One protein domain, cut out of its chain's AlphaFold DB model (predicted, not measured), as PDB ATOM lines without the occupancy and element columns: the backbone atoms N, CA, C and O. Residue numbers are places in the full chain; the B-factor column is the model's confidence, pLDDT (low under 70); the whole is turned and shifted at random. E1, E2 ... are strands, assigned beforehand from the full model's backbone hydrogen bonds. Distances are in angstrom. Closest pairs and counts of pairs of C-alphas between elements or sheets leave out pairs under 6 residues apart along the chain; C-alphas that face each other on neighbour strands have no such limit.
ATOM      1  N   ASN A 267     163.123 137.895 189.516       49.28
ATOM      2  CA  ASN A 267     164.487 138.421 189.663       49.28
ATOM      3  C   ASN A 267     164.767 139.629 188.754       49.28
ATOM      4  O   ASN A 267     165.818 140.265 188.868       49.28
ATOM      5  N   THR A 268     163.822 139.959 187.874       48.03
ATOM      6  CA  THR A 268     163.841 141.135 187.008       48.03
ATOM      7  C   THR A 268     162.565 141.931 187.225       48.03
ATOM      8  O   THR A 268     161.538 141.656 186.610       48.03
ATOM      9  N   CYS A 269     162.630 142.940 188.090       51.19
ATOM     10  CA  CYS A 269     161.619 143.988 188.102       51.19
ATOM     11  C   CYS A 269     161.833 144.867 186.864       51.19
ATOM     12  O   CYS A 269     162.941 145.372 186.658       51.19
ATOM     13  N   TYR A 270     160.799 145.064 186.049       57.03
ATOM     14  CA  TYR A 270     160.812 146.135 185.059       57.03
ATOM     15  C   TYR A 270     160.471 147.439 185.783       57.03
ATOM     16  O   TYR A 270     159.365 147.602 186.300       57.03
ATOM     17  N   ASP A 271     161.452 148.331 185.901       60.31
ATOM     18  CA  ASP A 271     161.267 149.612 186.574       60.31
ATOM     19  C   ASP A 271     160.557 150.607 185.647       60.31
ATOM     20  O   ASP A 271     161.188 151.304 184.851       60.31
ATOM     21  N   LEU A 272     159.234 150.687 185.789       66.25
ATOM     22  CA  LEU A 272     158.391 151.644 185.070       66.25
ATOM     23  C   LEU A 272     158.643 153.105 185.475       66.25
ATOM     24  O   LEU A 272     158.164 154.003 184.794       66.25
ATOM     25  N   SER A 273     159.389 153.382 186.551       63.84
ATOM     26  CA  SER A 273     159.734 154.768 186.889       63.84
ATOM     27  C   SER A 273     160.757 155.348 185.903       63.84
ATOM     28  O   SER A 273     160.716 156.528 185.571       63.84
ATOM     29  N   ASN A 274     161.644 154.515 185.357       65.00
ATOM     30  CA  ASN A 274     162.700 154.958 184.445       65.00
ATOM     31  C   ASN A 274     162.522 154.446 183.002       65.00
ATOM     32  O   ASN A 274     163.403 154.678 182.172       65.00
ATOM     33  N   GLY A 275     161.421 153.741 182.716       65.69
ATOM     34  CA  GLY A 275     161.048 153.265 181.381       65.69
ATOM     35  C   GLY A 275     160.439 154.357 180.493       65.69
ATOM     36  O   GLY A 275     160.133 155.457 180.951       65.69
ATOM     37  N   ASP A 276     160.262 154.048 179.205       68.94
ATOM     38  CA  ASP A 276     159.591 154.948 178.252       68.94
ATOM     39  C   ASP A 276     158.060 154.967 178.466       68.94
ATOM     40  O   ASP A 276     157.361 155.860 177.982       68.94
ATOM     41  N   GLU A 277     157.529 153.982 179.193       75.75
ATOM     42  CA  GLU A 277     156.124 153.869 179.557       75.75
ATOM     43  C   GLU A 277     155.781 154.740 180.778       75.75
ATOM     44  O   GLU A 277     156.439 154.685 181.812       75.75
ATOM     45  N   SER A 278     154.702 155.518 180.690       77.94
ATOM     46  CA  SER A 278     154.261 156.425 181.755       77.94
ATOM     47  C   SER A 278     152.789 156.210 182.097       77.94
ATOM     48  O   SER A 278     151.985 156.000 181.191       77.94
ATOM     49  N   PHE A 279     152.418 156.360 183.372       84.75
ATOM     50  CA  PHE A 279     151.016 156.498 183.778       84.75
ATOM     51  C   PHE A 279     150.351 157.660 183.037       84.75
ATOM     52  O   PHE A 279     150.920 158.753 182.929       84.75
ATOM     53  N   GLU A 280     149.129 157.425 182.577       81.75
ATOM     54  CA  GLU A 280     148.216 158.463 182.133       81.75
ATOM     55  C   GLU A 280     147.697 159.239 183.350       81.75
ATOM     56  O   GLU A 280     147.322 158.664 184.375       81.75
ATOM     57  N   LEU A 281     147.708 160.566 183.231       86.69
ATOM     58  CA  LEU A 281     147.289 161.491 184.276       86.69
ATOM     59  C   LEU A 281     145.859 161.937 183.986       86.69
ATOM     60  O   LEU A 281     145.628 162.686 183.035       86.69
ATOM     61  N   VAL A 282     144.905 161.497 184.804       83.31
ATOM     62  CA  VAL A 282     143.485 161.806 184.599       83.31
ATOM     63  C   VAL A 282     142.990 162.698 185.730       83.31
ATOM     64  O   VAL A 282     142.936 162.298 186.889       83.31
ATOM     65  N   ALA A 283     142.624 163.932 185.392       84.00
ATOM     66  CA  ALA A 283     141.985 164.854 186.322       84.00
ATOM     67  C   ALA A 283     140.466 164.642 186.283       84.00
ATOM     68  O   ALA A 283     139.832 164.949 185.273       84.00
ATOM     69  N   VAL A 284     139.889 164.120 187.367       83.44
ATOM     70  CA  VAL A 284     138.447 163.840 187.458       83.44
ATOM     71  C   VAL A 284     137.715 165.048 188.037       83.44
ATOM     72  O   VAL A 284     136.760 165.548 187.438       83.44
ATOM     73  N   ALA A 285     138.204 165.579 189.158       87.44
ATOM     74  CA  ALA A 285     137.741 166.834 189.738       87.44
ATOM     75  C   ALA A 285     138.914 167.560 190.401       87.44
ATOM     76  O   ALA A 285     139.424 167.102 191.415       87.44
ATOM     77  N   THR A 286     139.346 168.694 189.850       86.12
ATOM     78  CA  THR A 286     140.435 169.480 190.447       86.12
ATOM     79  C   THR A 286     139.900 170.502 191.443       86.12
ATOM     80  O   THR A 286     138.823 171.073 191.248       86.12
ATOM     81  N   ASN A 287     140.695 170.795 192.467       86.88
ATOM     82  CA  ASN A 287     140.449 171.915 193.370       86.88
ATOM     83  C   ASN A 287     140.629 173.277 192.655       86.88
ATOM     84  O   ASN A 287     140.937 173.352 191.460       86.88
ATOM     85  N   SER A 288     140.424 174.373 193.384       88.62
ATOM     86  CA  SER A 288     140.515 175.742 192.853       88.62
ATOM     87  C   SER A 288     141.906 176.128 192.329       88.62
ATOM     88  O   SER A 288     141.994 176.950 191.414       88.62
ATOM     89  N   ASP A 289     142.962 175.488 192.832       88.12
ATOM     90  CA  ASP A 289     144.345 175.662 192.374       88.12
ATOM     91  C   ASP A 289     144.695 174.780 191.157       88.12
ATOM     92  O   ASP A 289     145.770 174.915 190.573       88.12
ATOM     93  N   SER A 290     143.742 173.962 190.687       87.38
ATOM     94  CA  SER A 290     143.903 173.035 189.557       87.38
ATOM     95  C   SER A 290     145.003 171.989 189.779       87.38
ATOM     96  O   SER A 290     145.699 171.608 188.835       87.38
ATOM     97  N   ASP A 291     145.162 171.531 191.023       88.25
ATOM     98  CA  ASP A 291     146.174 170.545 191.391       88.25
ATOM     99  C   ASP A 291     145.912 169.197 190.706       88.25
ATOM    100  O   ASP A 291     144.805 168.655 190.740       88.25
ATOM    101  N   VAL A 292     146.961 168.647 190.094       89.44
ATOM    102  CA  VAL A 292     146.969 167.348 189.411       89.44
ATOM    103  C   VAL A 292     148.286 166.623 189.673       89.44
ATOM    104  O   VAL A 292     149.272 167.233 190.096       89.44
ATOM    105  N   TRP A 293     148.320 165.317 189.409       91.31
ATOM    106  CA  TRP A 293     149.566 164.557 189.385       91.31
ATOM    107  C   TRP A 293     150.583 165.173 188.421       91.31
ATOM    108  O   TRP A 293     150.249 165.602 187.318       91.31
ATOM    109  N   ALA A 294     151.849 165.160 188.823       90.19
ATOM    110  CA  ALA A 294     152.981 165.521 187.984       90.19
ATOM    111  C   ALA A 294     154.026 164.402 188.019       90.19
ATOM    112  O   ALA A 294     154.360 163.903 189.094       90.19
ATOM    113  N   ASN A 295     154.554 164.031 186.849       87.50
ATOM    114  CA  ASN A 295     155.674 163.100 186.728       87.50
ATOM    115  C   ASN A 295     156.997 163.876 186.745       87.50
ATOM    116  O   ASN A 295     157.230 164.734 185.890       87.50
ATOM    117  N   ASN A 296     157.876 163.543 187.687       86.62
ATOM    118  CA  ASN A 296     159.253 164.001 187.704       86.62
ATOM    119  C   ASN A 296     160.208 162.804 187.713       86.62
ATOM    120  O   ASN A 296     160.506 162.247 188.768       86.62
ATOM    121  N   SER A 297     160.713 162.445 186.529       81.06
ATOM    122  CA  SER A 297     161.673 161.345 186.338       81.06
ATOM    123  C   SER A 297     161.208 160.037 186.992       81.06
ATOM    124  O   SER A 297     161.931 159.450 187.794       81.06
ATOM    125  N   GLY A 298     159.957 159.646 186.733       78.38
ATOM    126  CA  GLY A 298     159.383 158.397 187.235       78.38
ATOM    127  C   GLY A 298     158.686 158.481 188.576       78.38
ATOM    128  O   GLY A 298     157.965 157.564 188.957       78.38
ATOM    129  N   THR A 299     158.890 159.576 189.303       86.25
ATOM    130  CA  THR A 299     158.196 159.820 190.563       86.25
ATOM    131  C   THR A 299     156.972 160.679 190.299       86.25
ATOM    132  O   THR A 299     157.092 161.815 189.836       86.25
ATOM    133  N   TYR A 300     155.797 160.144 190.616       89.38
ATOM    134  CA  TYR A 300     154.530 160.855 190.501       89.38
ATOM    135  C   TYR A 300     154.183 161.506 191.835       89.38
ATOM    136  O   TYR A 300     154.179 160.850 192.875       89.38
ATOM    137  N   THR A 301     153.898 162.805 191.811       90.56
ATOM    138  CA  THR A 301     153.517 163.571 193.005       90.56
ATOM    139  C   THR A 301     152.320 164.461 192.718       90.56
ATOM    140  O   THR A 301     152.277 165.103 191.670       90.56
ATOM    141  N   MET A 302     151.395 164.550 193.669       88.19
ATOM    142  CA  MET A 302     150.291 165.509 193.685       88.19
ATOM    143  C   MET A 302     150.255 166.169 195.065       88.19
ATOM    144  O   MET A 302     150.509 165.513 196.074       88.19
ATOM    145  N   ASN A 303     149.927 167.458 195.120       87.19
ATOM    146  CA  ASN A 303     149.653 168.157 196.367       87.19
ATOM    147  C   ASN A 303     148.313 168.882 196.250       87.19
ATOM    148  O   ASN A 303     148.267 169.930 195.633       87.19
ATOM    149  N   GLY A 304     147.252 168.343 196.850       83.06
ATOM    150  CA  GLY A 304     145.916 168.958 196.818       83.06
ATOM    151  C   GLY A 304     145.687 170.051 197.872       83.06
ATOM    152  O   GLY A 304     144.538 170.363 198.191       83.06
ATOM    153  N   TYR A 305     146.743 170.572 198.502       85.38
ATOM    154  CA  TYR A 305     146.626 171.541 199.591       85.38
ATOM    155  C   TYR A 305     146.113 172.905 199.106       85.38
ATOM    156  O   TYR A 305     146.867 173.686 198.539       85.38
ATOM    157  N   CYS A 306     144.874 173.246 199.474       83.94
ATOM    158  CA  CYS A 306     144.231 174.527 199.147       83.94
ATOM    159  C   CYS A 306     144.259 175.571 200.290       83.94
ATOM    160  O   CYS A 306     143.489 176.533 200.303       83.94
ATOM    161  N   GLY A 307     145.131 175.408 201.295       83.75
ATOM    162  CA  GLY A 307     145.272 176.359 202.408       83.75
ATOM    163  C   GLY A 307     144.589 175.955 203.725       83.75
ATOM    164  O   GLY A 307     143.759 175.051 203.799       83.75
ATOM    165  N   SER A 308     144.946 176.646 204.814       80.06
ATOM    166  CA  SER A 308     144.445 176.344 206.164       80.06
ATOM    167  C   SER A 308     142.936 176.579 206.279       80.06
ATOM    168  O   SER A 308     142.476 177.717 206.200       80.06
ATOM    169  N   GLY A 309     142.178 175.515 206.563       75.75
ATOM    170  CA  GLY A 309     140.721 175.564 206.741       75.75
ATOM    171  C   GLY A 309     139.917 175.456 205.442       75.75
ATOM    172  O   GLY A 309     138.693 175.550 205.490       75.75
ATOM    173  N   CYS A 310     140.591 175.255 204.307       76.94
ATOM    174  CA  CYS A 310     139.959 174.910 203.042       76.94
ATOM    175  C   CYS A 310     139.560 173.421 203.031       76.94
ATOM    176  O   CYS A 310     140.279 172.576 203.563       76.94
ATOM    177  N   SER A 311     138.393 173.115 202.458       81.38
ATOM    178  CA  SER A 311     137.878 171.755 202.263       81.38
ATOM    179  C   SER A 311     137.292 171.675 200.860       81.38
ATOM    180  O   SER A 311     136.107 171.938 200.657       81.38
ATOM    181  N   GLU A 312     138.144 171.346 199.899       85.81
ATOM    182  CA  GLU A 312     137.778 171.143 198.501       85.81
ATOM    183  C   GLU A 312     137.995 169.680 198.122       85.81
ATOM    184  O   GLU A 312     138.806 168.983 198.730       85.81
ATOM    185  N   ILE A 313     137.240 169.211 197.132       78.00
ATOM    186  CA  ILE A 313     137.459 167.891 196.549       78.00
ATOM    187  C   ILE A 313     138.577 168.037 195.517       78.00
ATOM    188  O   ILE A 313     138.504 168.917 194.657       78.00
ATOM    189  N   SER A 314     139.583 167.173 195.609       83.69
ATOM    190  CA  SER A 314     140.553 166.934 194.545       83.69
ATOM    191  C   SER A 314     140.600 165.432 194.296       83.69
ATOM    192  O   SER A 314     141.000 164.681 195.183       83.69
ATOM    193  N   ASP A 315     140.132 165.007 193.127       86.00
ATOM    194  CA  ASP A 315     140.124 163.619 192.682       86.00
ATOM    195  C   ASP A 315     140.872 163.503 191.351       86.00
ATOM    196  O   ASP A 315     140.469 164.062 190.321       86.00
ATOM    197  N   THR A 316     142.016 162.822 191.393       85.88
ATOM    198  CA  THR A 316     142.922 162.672 190.254       85.88
ATOM    199  C   THR A 316     143.574 161.294 190.273       85.88
ATOM    200  O   THR A 316     143.937 160.765 191.323       85.88
ATOM    201  N   TRP A 317     143.715 160.706 189.089       86.50
ATOM    202  CA  TRP A 317     144.021 159.292 188.920       86.50
ATOM    203  C   TRP A 317     145.339 159.122 188.160       86.50
ATOM    204  O   TRP A 317     145.629 159.861 187.212       86.50
ATOM    205  N   LEU A 318     146.115 158.116 188.571       87.25
ATOM    206  CA  LEU A 318     147.238 157.562 187.816       87.25
ATOM    207  C   LEU A 318     146.768 156.258 187.175       87.25
ATOM    208  O   LEU A 318     146.514 155.283 187.880       87.25
ATOM    209  N   VAL A 319     146.650 156.230 185.848       83.56
ATOM    210  CA  VAL A 319     146.129 155.066 185.116       83.56
ATOM    211  C   VAL A 319     147.248 154.432 184.298       83.56
ATOM    212  O   VAL A 319     147.928 155.115 183.539       83.56
ATOM    213  N   PHE A 320     147.453 153.122 184.437       82.69
ATOM    214  CA  PHE A 320     148.438 152.374 183.657       82.69
ATOM    215  C   PHE A 320     147.798 151.136 183.035       82.69
ATOM    216  O   PHE A 320     147.141 150.359 183.726       82.69
ATOM    217  N   GLY A 321     147.979 150.970 181.726       76.75
ATOM    218  CA  GLY A 321     147.383 149.892 180.943       76.75
ATOM    219  C   GLY A 321     146.788 150.379 179.612       76.75
ATOM    220  O   GLY A 321     147.006 151.529 179.227       76.75
ATOM    221  N   PRO A 322     146.036 149.523 178.895       73.44
ATOM    222  CA  PRO A 322     145.753 148.127 179.234       73.44
ATOM    223  C   PRO A 322     147.023 147.271 179.200       73.44
ATOM    224  O   PRO A 322     147.877 147.448 178.333       73.44
ATOM    225  N   LEU A 323     147.139 146.340 180.145       77.00
ATOM    226  CA  LEU A 323     148.199 145.338 180.141       77.00
ATOM    227  C   LEU A 323     147.693 144.098 179.410       77.00
ATOM    228  O   LEU A 323     146.636 143.569 179.744       77.00
ATOM    229  N   ASP A 324     148.435 143.656 178.395       73.00
ATOM    230  CA  ASP A 324     148.175 142.369 177.757       73.00
ATOM    231  C   ASP A 324     148.747 141.257 178.639       73.00
ATOM    232  O   ASP A 324     149.936 140.944 178.586       73.00
ATOM    233  N   THR A 325     147.882 140.679 179.464       74.94
ATOM    234  CA  THR A 325     148.211 139.551 180.339       74.94
ATOM    235  C   THR A 325     147.925 138.200 179.684       74.94
ATOM    236  O   THR A 325     148.051 137.166 180.325       74.94
ATOM    237  N   THR A 326     147.565 138.150 178.392       74.81
ATOM    238  CA  THR A 326     147.140 136.891 177.740       74.81
ATOM    239  C   THR A 326     148.247 135.844 177.618       74.81
ATOM    240  O   THR A 326     147.961 134.675 177.362       74.81
ATOM    241  N   GLN A 327     149.506 136.251 177.789       66.31
ATOM    242  CA  GLN A 327     150.677 135.372 177.759       66.31
ATOM    243  C   GLN A 327     151.277 135.114 179.148       66.31
ATOM    244  O   GLN A 327     152.352 134.525 179.240       66.31
ATOM    245  N   THR A 328     150.611 135.553 180.217       65.88
ATOM    246  CA  THR A 328     151.093 135.429 181.597       65.88
ATOM    247  C   THR A 328     149.998 134.843 182.479       65.88
ATOM    248  O   THR A 328     148.869 135.321 182.438       65.88
ATOM    249  N   ASN A 329     150.332 133.840 183.289       62.69
ATOM    250  CA  ASN A 329     149.394 133.290 184.272       62.69
ATOM    251  C   ASN A 329     149.332 134.153 185.542       62.69
ATOM    252  O   ASN A 329     148.260 134.279 186.120       62.69
ATOM    253  N   ASP A 330     150.444 134.805 185.900       65.69
ATOM    254  CA  ASP A 330     150.523 135.759 187.005       65.69
ATOM    255  C   ASP A 330     151.298 137.029 186.596       65.69
ATOM    256  O   ASP A 330     152.211 136.994 185.761       65.69
ATOM    257  N   LEU A 331     150.905 138.169 187.168       72.56
ATOM    258  CA  LEU A 331     151.514 139.485 186.997       72.56
ATOM    259  C   LEU A 331     151.635 140.159 188.368       72.56
ATOM    260  O   LEU A 331     150.677 140.726 188.895       72.56
ATOM    261  N   THR A 332     152.849 140.202 188.908       70.81
ATOM    262  CA  THR A 332     153.125 140.948 190.139       70.81
ATOM    263  C   THR A 332     153.428 142.420 189.841       70.81
ATOM    264  O   THR A 332     154.396 142.742 189.150       70.81
ATOM    265  N   LEU A 333     152.649 143.337 190.425       76.00
ATOM    266  CA  LEU A 333     152.915 144.781 190.406       76.00
ATOM    267  C   LEU A 333     153.273 145.266 191.815       76.00
ATOM    268  O   LEU A 333     152.502 145.090 192.757       76.00
ATOM    269  N   ALA A 334     154.435 145.903 191.963       74.62
ATOM    270  CA  ALA A 334     154.886 146.470 193.232       74.62
ATOM    271  C   ALA A 334     154.801 148.000 193.200       74.62
ATOM    272  O   ALA A 334     155.431 148.647 192.364       74.62
ATOM    273  N   PHE A 335     154.067 148.584 194.149       77.75
ATOM    274  CA  PHE A 335     153.918 150.032 194.291       77.75
ATOM    275  C   PHE A 335     154.535 150.498 195.608       77.75
ATOM    276  O   PHE A 335     154.326 149.882 196.651       77.75
ATOM    277  N   ASN A 336     155.266 151.611 195.572       81.75
ATOM    278  CA  ASN A 336     155.699 152.313 196.776       81.75
ATOM    279  C   ASN A 336     154.959 153.647 196.845       81.75
ATOM    280  O   ASN A 336     155.210 154.543 196.038       81.75
ATOM    281  N   THR A 337     154.023 153.753 197.780       82.69
ATOM    282  CA  THR A 337     153.173 154.926 197.954       82.69
ATOM    283  C   THR A 337     153.487 155.615 199.277       82.69
ATOM    284  O   THR A 337     153.788 154.977 200.285       82.69
ATOM    285  N   ALA A 338     153.434 156.945 199.277       85.06
ATOM    286  CA  ALA A 338     153.613 157.744 200.478       85.06
ATOM    287  C   ALA A 338     152.554 158.844 200.513       85.06
ATOM    288  O   ALA A 338     152.488 159.676 199.612       85.06
ATOM    289  N   GLU A 339     151.757 158.853 201.576       82.25
ATOM    290  CA  GLU A 339     150.830 159.936 201.884       82.25
ATOM    291  C   GLU A 339     151.446 160.817 202.980       82.25
ATOM    292  O   GLU A 339     152.004 160.318 203.964       82.25
ATOM    293  N   GLN A 340     151.374 162.139 202.823       77.25
ATOM    294  CA  GLN A 340     151.814 163.086 203.844       77.25
ATOM    295  C   GLN A 340     150.764 164.176 204.050       77.25
ATOM    296  O   GLN A 340     150.451 164.906 203.118       77.25
ATOM    297  N   TYR A 341     150.336 164.329 205.311       66.88
ATOM    298  CA  TYR A 341     149.370 165.317 205.814       66.88
ATOM    299  C   TYR A 341     147.938 165.171 205.257       66.88
ATOM    300  O   TYR A 341     147.699 165.447 204.093       66.88
ATOM    301  N   GLY A 342     146.953 164.887 206.123       67.06
ATOM    302  CA  GLY A 342     145.526 165.004 205.779       67.06
ATOM    303  C   GLY A 342     144.678 163.761 206.069       67.06
ATOM    304  O   GLY A 342     145.035 162.945 206.915       67.06
ATOM    305  N   VAL A 343     143.518 163.705 205.406       68.12
ATOM    306  CA  VAL A 343     142.539 162.595 205.324       68.12
ATOM    307  C   VAL A 343     142.345 162.228 203.843       68.12
ATOM    308  O   VAL A 343     141.221 162.111 203.368       68.12
ATOM    309  N   THR A 344     143.435 162.191 203.072       70.12
ATOM    310  CA  THR A 344     143.376 161.948 201.626       70.12
ATOM    311  C   THR A 344     143.476 160.458 201.340       70.12
ATOM    312  O   THR A 344     144.435 159.811 201.735       70.12
ATOM    313  N   ASP A 345     142.508 159.890 200.630       77.12
ATOM    314  CA  ASP A 345     142.565 158.470 200.296       77.12
ATOM    315  C   ASP A 345     143.549 158.240 199.137       77.12
ATOM    316  O   ASP A 345     143.350 158.733 198.027       77.12
ATOM    317  N   LEU A 346     144.620 157.480 199.389       82.75
ATOM    318  CA  LEU A 346     145.513 156.966 198.350       82.75
ATOM    319  C   LEU A 346     145.221 155.482 198.126       82.75
ATOM    320  O   LEU A 346     145.638 154.626 198.906       82.75
ATOM    321  N   VAL A 347     144.487 155.188 197.054       82.88
ATOM    322  CA  VAL A 347     144.006 153.841 196.727       82.88
ATOM    323  C   VAL A 347     144.749 153.297 195.511       82.88
ATOM    324  O   VAL A 347     144.919 153.992 194.512       82.88
ATOM    325  N   VAL A 348     145.166 152.034 195.590       83.62
ATOM    326  CA  VAL A 348     145.654 151.266 194.438       83.62
ATOM    327  C   VAL A 348     144.579 150.249 194.080       83.62
ATOM    328  O   VAL A 348     144.204 149.425 194.913       83.62
ATOM    329  N   ALA A 349     144.076 150.322 192.851       81.94
ATOM    330  CA  ALA A 349     143.032 149.446 192.332       81.94
ATOM    331  C   ALA A 349     143.380 148.974 190.914       81.94
ATOM    332  O   ALA A 349     144.183 149.599 190.220       81.94
ATOM    333  N   TYR A 350     142.757 147.878 190.485       82.56
ATOM    334  CA  TYR A 350     142.836 147.370 189.116       82.56
ATOM    335  C   TYR A 350     141.449 146.915 188.646       82.56
ATOM    336  O   TYR A 350     140.572 146.622 189.460       82.56
ATOM    337  N   THR A 351     141.239 146.864 187.330       75.19
ATOM    338  CA  THR A 351     140.010 146.337 186.722       75.19
ATOM    339  C   THR A 351     140.325 145.568 185.445       75.19
ATOM    340  O   THR A 351     141.169 145.978 184.651       75.19
ATOM    341  N   GLU A 352     139.614 144.462 185.236       74.12
ATOM    342  CA  GLU A 352     139.642 143.672 183.997       74.12
ATOM    343  C   GLU A 352     138.523 144.086 183.023       74.12
ATOM    344  O   GLU A 352     138.502 143.679 181.861       74.12
ATOM    345  N   GLN A 353     137.573 144.908 183.482       67.31
ATOM    346  CA  GLN A 353     136.432 145.374 182.700       67.31
ATOM    347  C   GLN A 353     136.589 146.862 182.392       67.31
ATOM    348  O   GLN A 353     136.126 147.717 183.143       67.31
ATOM    349  N   TYR A 354     137.233 147.182 181.268       61.12
ATOM    350  CA  TYR A 354     137.394 148.570 180.834       61.12
ATOM    351  C   TYR A 354     136.260 148.993 179.889       61.12
ATOM    352  O   TYR A 354     136.279 148.718 178.687       61.12
ATOM    353  N   GLY A 355     135.243 149.648 180.450       54.47
ATOM    354  CA  GLY A 355     134.059 150.142 179.743       54.47
ATOM    355  C   GLY A 355     133.999 151.665 179.598       54.47
ATOM    356  O   GLY A 355     132.925 152.224 179.782       54.47
ATOM    357  N   GLY A 356     135.112 152.349 179.306       60.00
ATOM    358  CA  GLY A 356     135.165 153.814 179.140       60.00
ATOM    359  C   GLY A 356     136.240 154.488 180.001       60.00
ATOM    360  O   GLY A 356     136.973 153.800 180.701       60.00
ATOM    361  N   CYS A 357     136.349 155.821 179.932       57.50
ATOM    362  CA  CYS A 357     137.274 156.588 180.780       57.50
ATOM    363  C   CYS A 357     136.853 156.518 182.263       57.50
ATOM    364  O   CYS A 357     135.647 156.477 182.521       57.50
ATOM    365  N   PRO A 358     137.800 156.570 183.219       61.84
ATOM    366  CA  PRO A 358     137.482 156.635 184.646       61.84
ATOM    367  C   PRO A 358     136.609 157.849 184.988       61.84
ATOM    368  O   PRO A 358     136.809 158.937 184.439       61.84
ATOM    369  N   ASP A 359     135.657 157.667 185.900       65.94
ATOM    370  CA  ASP A 359     134.820 158.730 186.458       65.94
ATOM    371  C   ASP A 359     134.530 158.481 187.950       65.94
ATOM    372  O   ASP A 359     134.887 157.442 188.495       65.94
ATOM    373  N   LEU A 360     133.858 159.433 188.610       60.81
ATOM    374  CA  LEU A 360     133.515 159.378 190.043       60.81
ATOM    375  C   LEU A 360     132.601 158.201 190.451       60.81
ATOM    376  O   LEU A 360     132.262 158.079 191.628       60.81
ATOM    377  N   SER A 361     132.088 157.422 189.496       55.47
ATOM    378  CA  SER A 361     131.131 156.336 189.730       55.47
ATOM    379  C   SER A 361     131.733 154.933 189.629       55.47
ATOM    380  O   SER A 361     131.013 153.970 189.918       55.47
ATOM    381  N   GLN A 362     133.011 154.821 189.247       51.94
ATOM    382  CA  GLN A 362     133.800 153.581 189.256       51.94
ATOM    383  C   GLN A 362     134.695 153.503 190.492       51.94
ATOM    384  O   GLN A 362     134.827 152.381 191.024       51.94
TER     385      GLN A 362
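AT A GLANCE: This is residues 267 to 362 of the 362 residues of an uncharacterized protein of Flavobacteriaceae bacterium (UniProt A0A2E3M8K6). There is little regular structure here: mostly loops round two short strand pairs, E1 with E4 and E2 with E3. After E4 a long loop runs out to one end, where residues 324 to 330 stick out, then folds back. The 96 printed residues have no named helix and four named strands, E1 to E4, holding 17 residues, all strand in class, in two antiparallel two-stranded sheets. The elongated whole, 50 by 30 by 22 A, is only just loose, close to compact, with a radius of gyration of the C-alphas of 15.4 A.

HOW THE PARTS SIT: Look at E1, residues 280 to 285, antiparallel to E4, residues 315 to 319, at 162 degrees; N 282 and O 317 are 3.0 A apart, within hydrogen-bond range. E2, residues 294 to 296, and E3, residues 299 to 301, form a hairpin, with N 294 and O 301 within range at 2.9 A. The closest C-alphas of E1 and E2, Leu 281 and Ala 294, are 7.9 A apart.

IN THESE COORDINATES: Find C-alpha 280 at (148.216, 158.463, 182.133); E1 runs 15.4 A from there. E2 and E3 each span 6.5 A. E4 runs 12.9 A to C-alpha 319 at (146.129, 155.066, 185.116).

THE WHOLE: The printed part has no cut. The E3 to E4 link is long. Confidence is under 70 at residues 267 to 276, 327 to 330, 341 to 343 and 353 to 362.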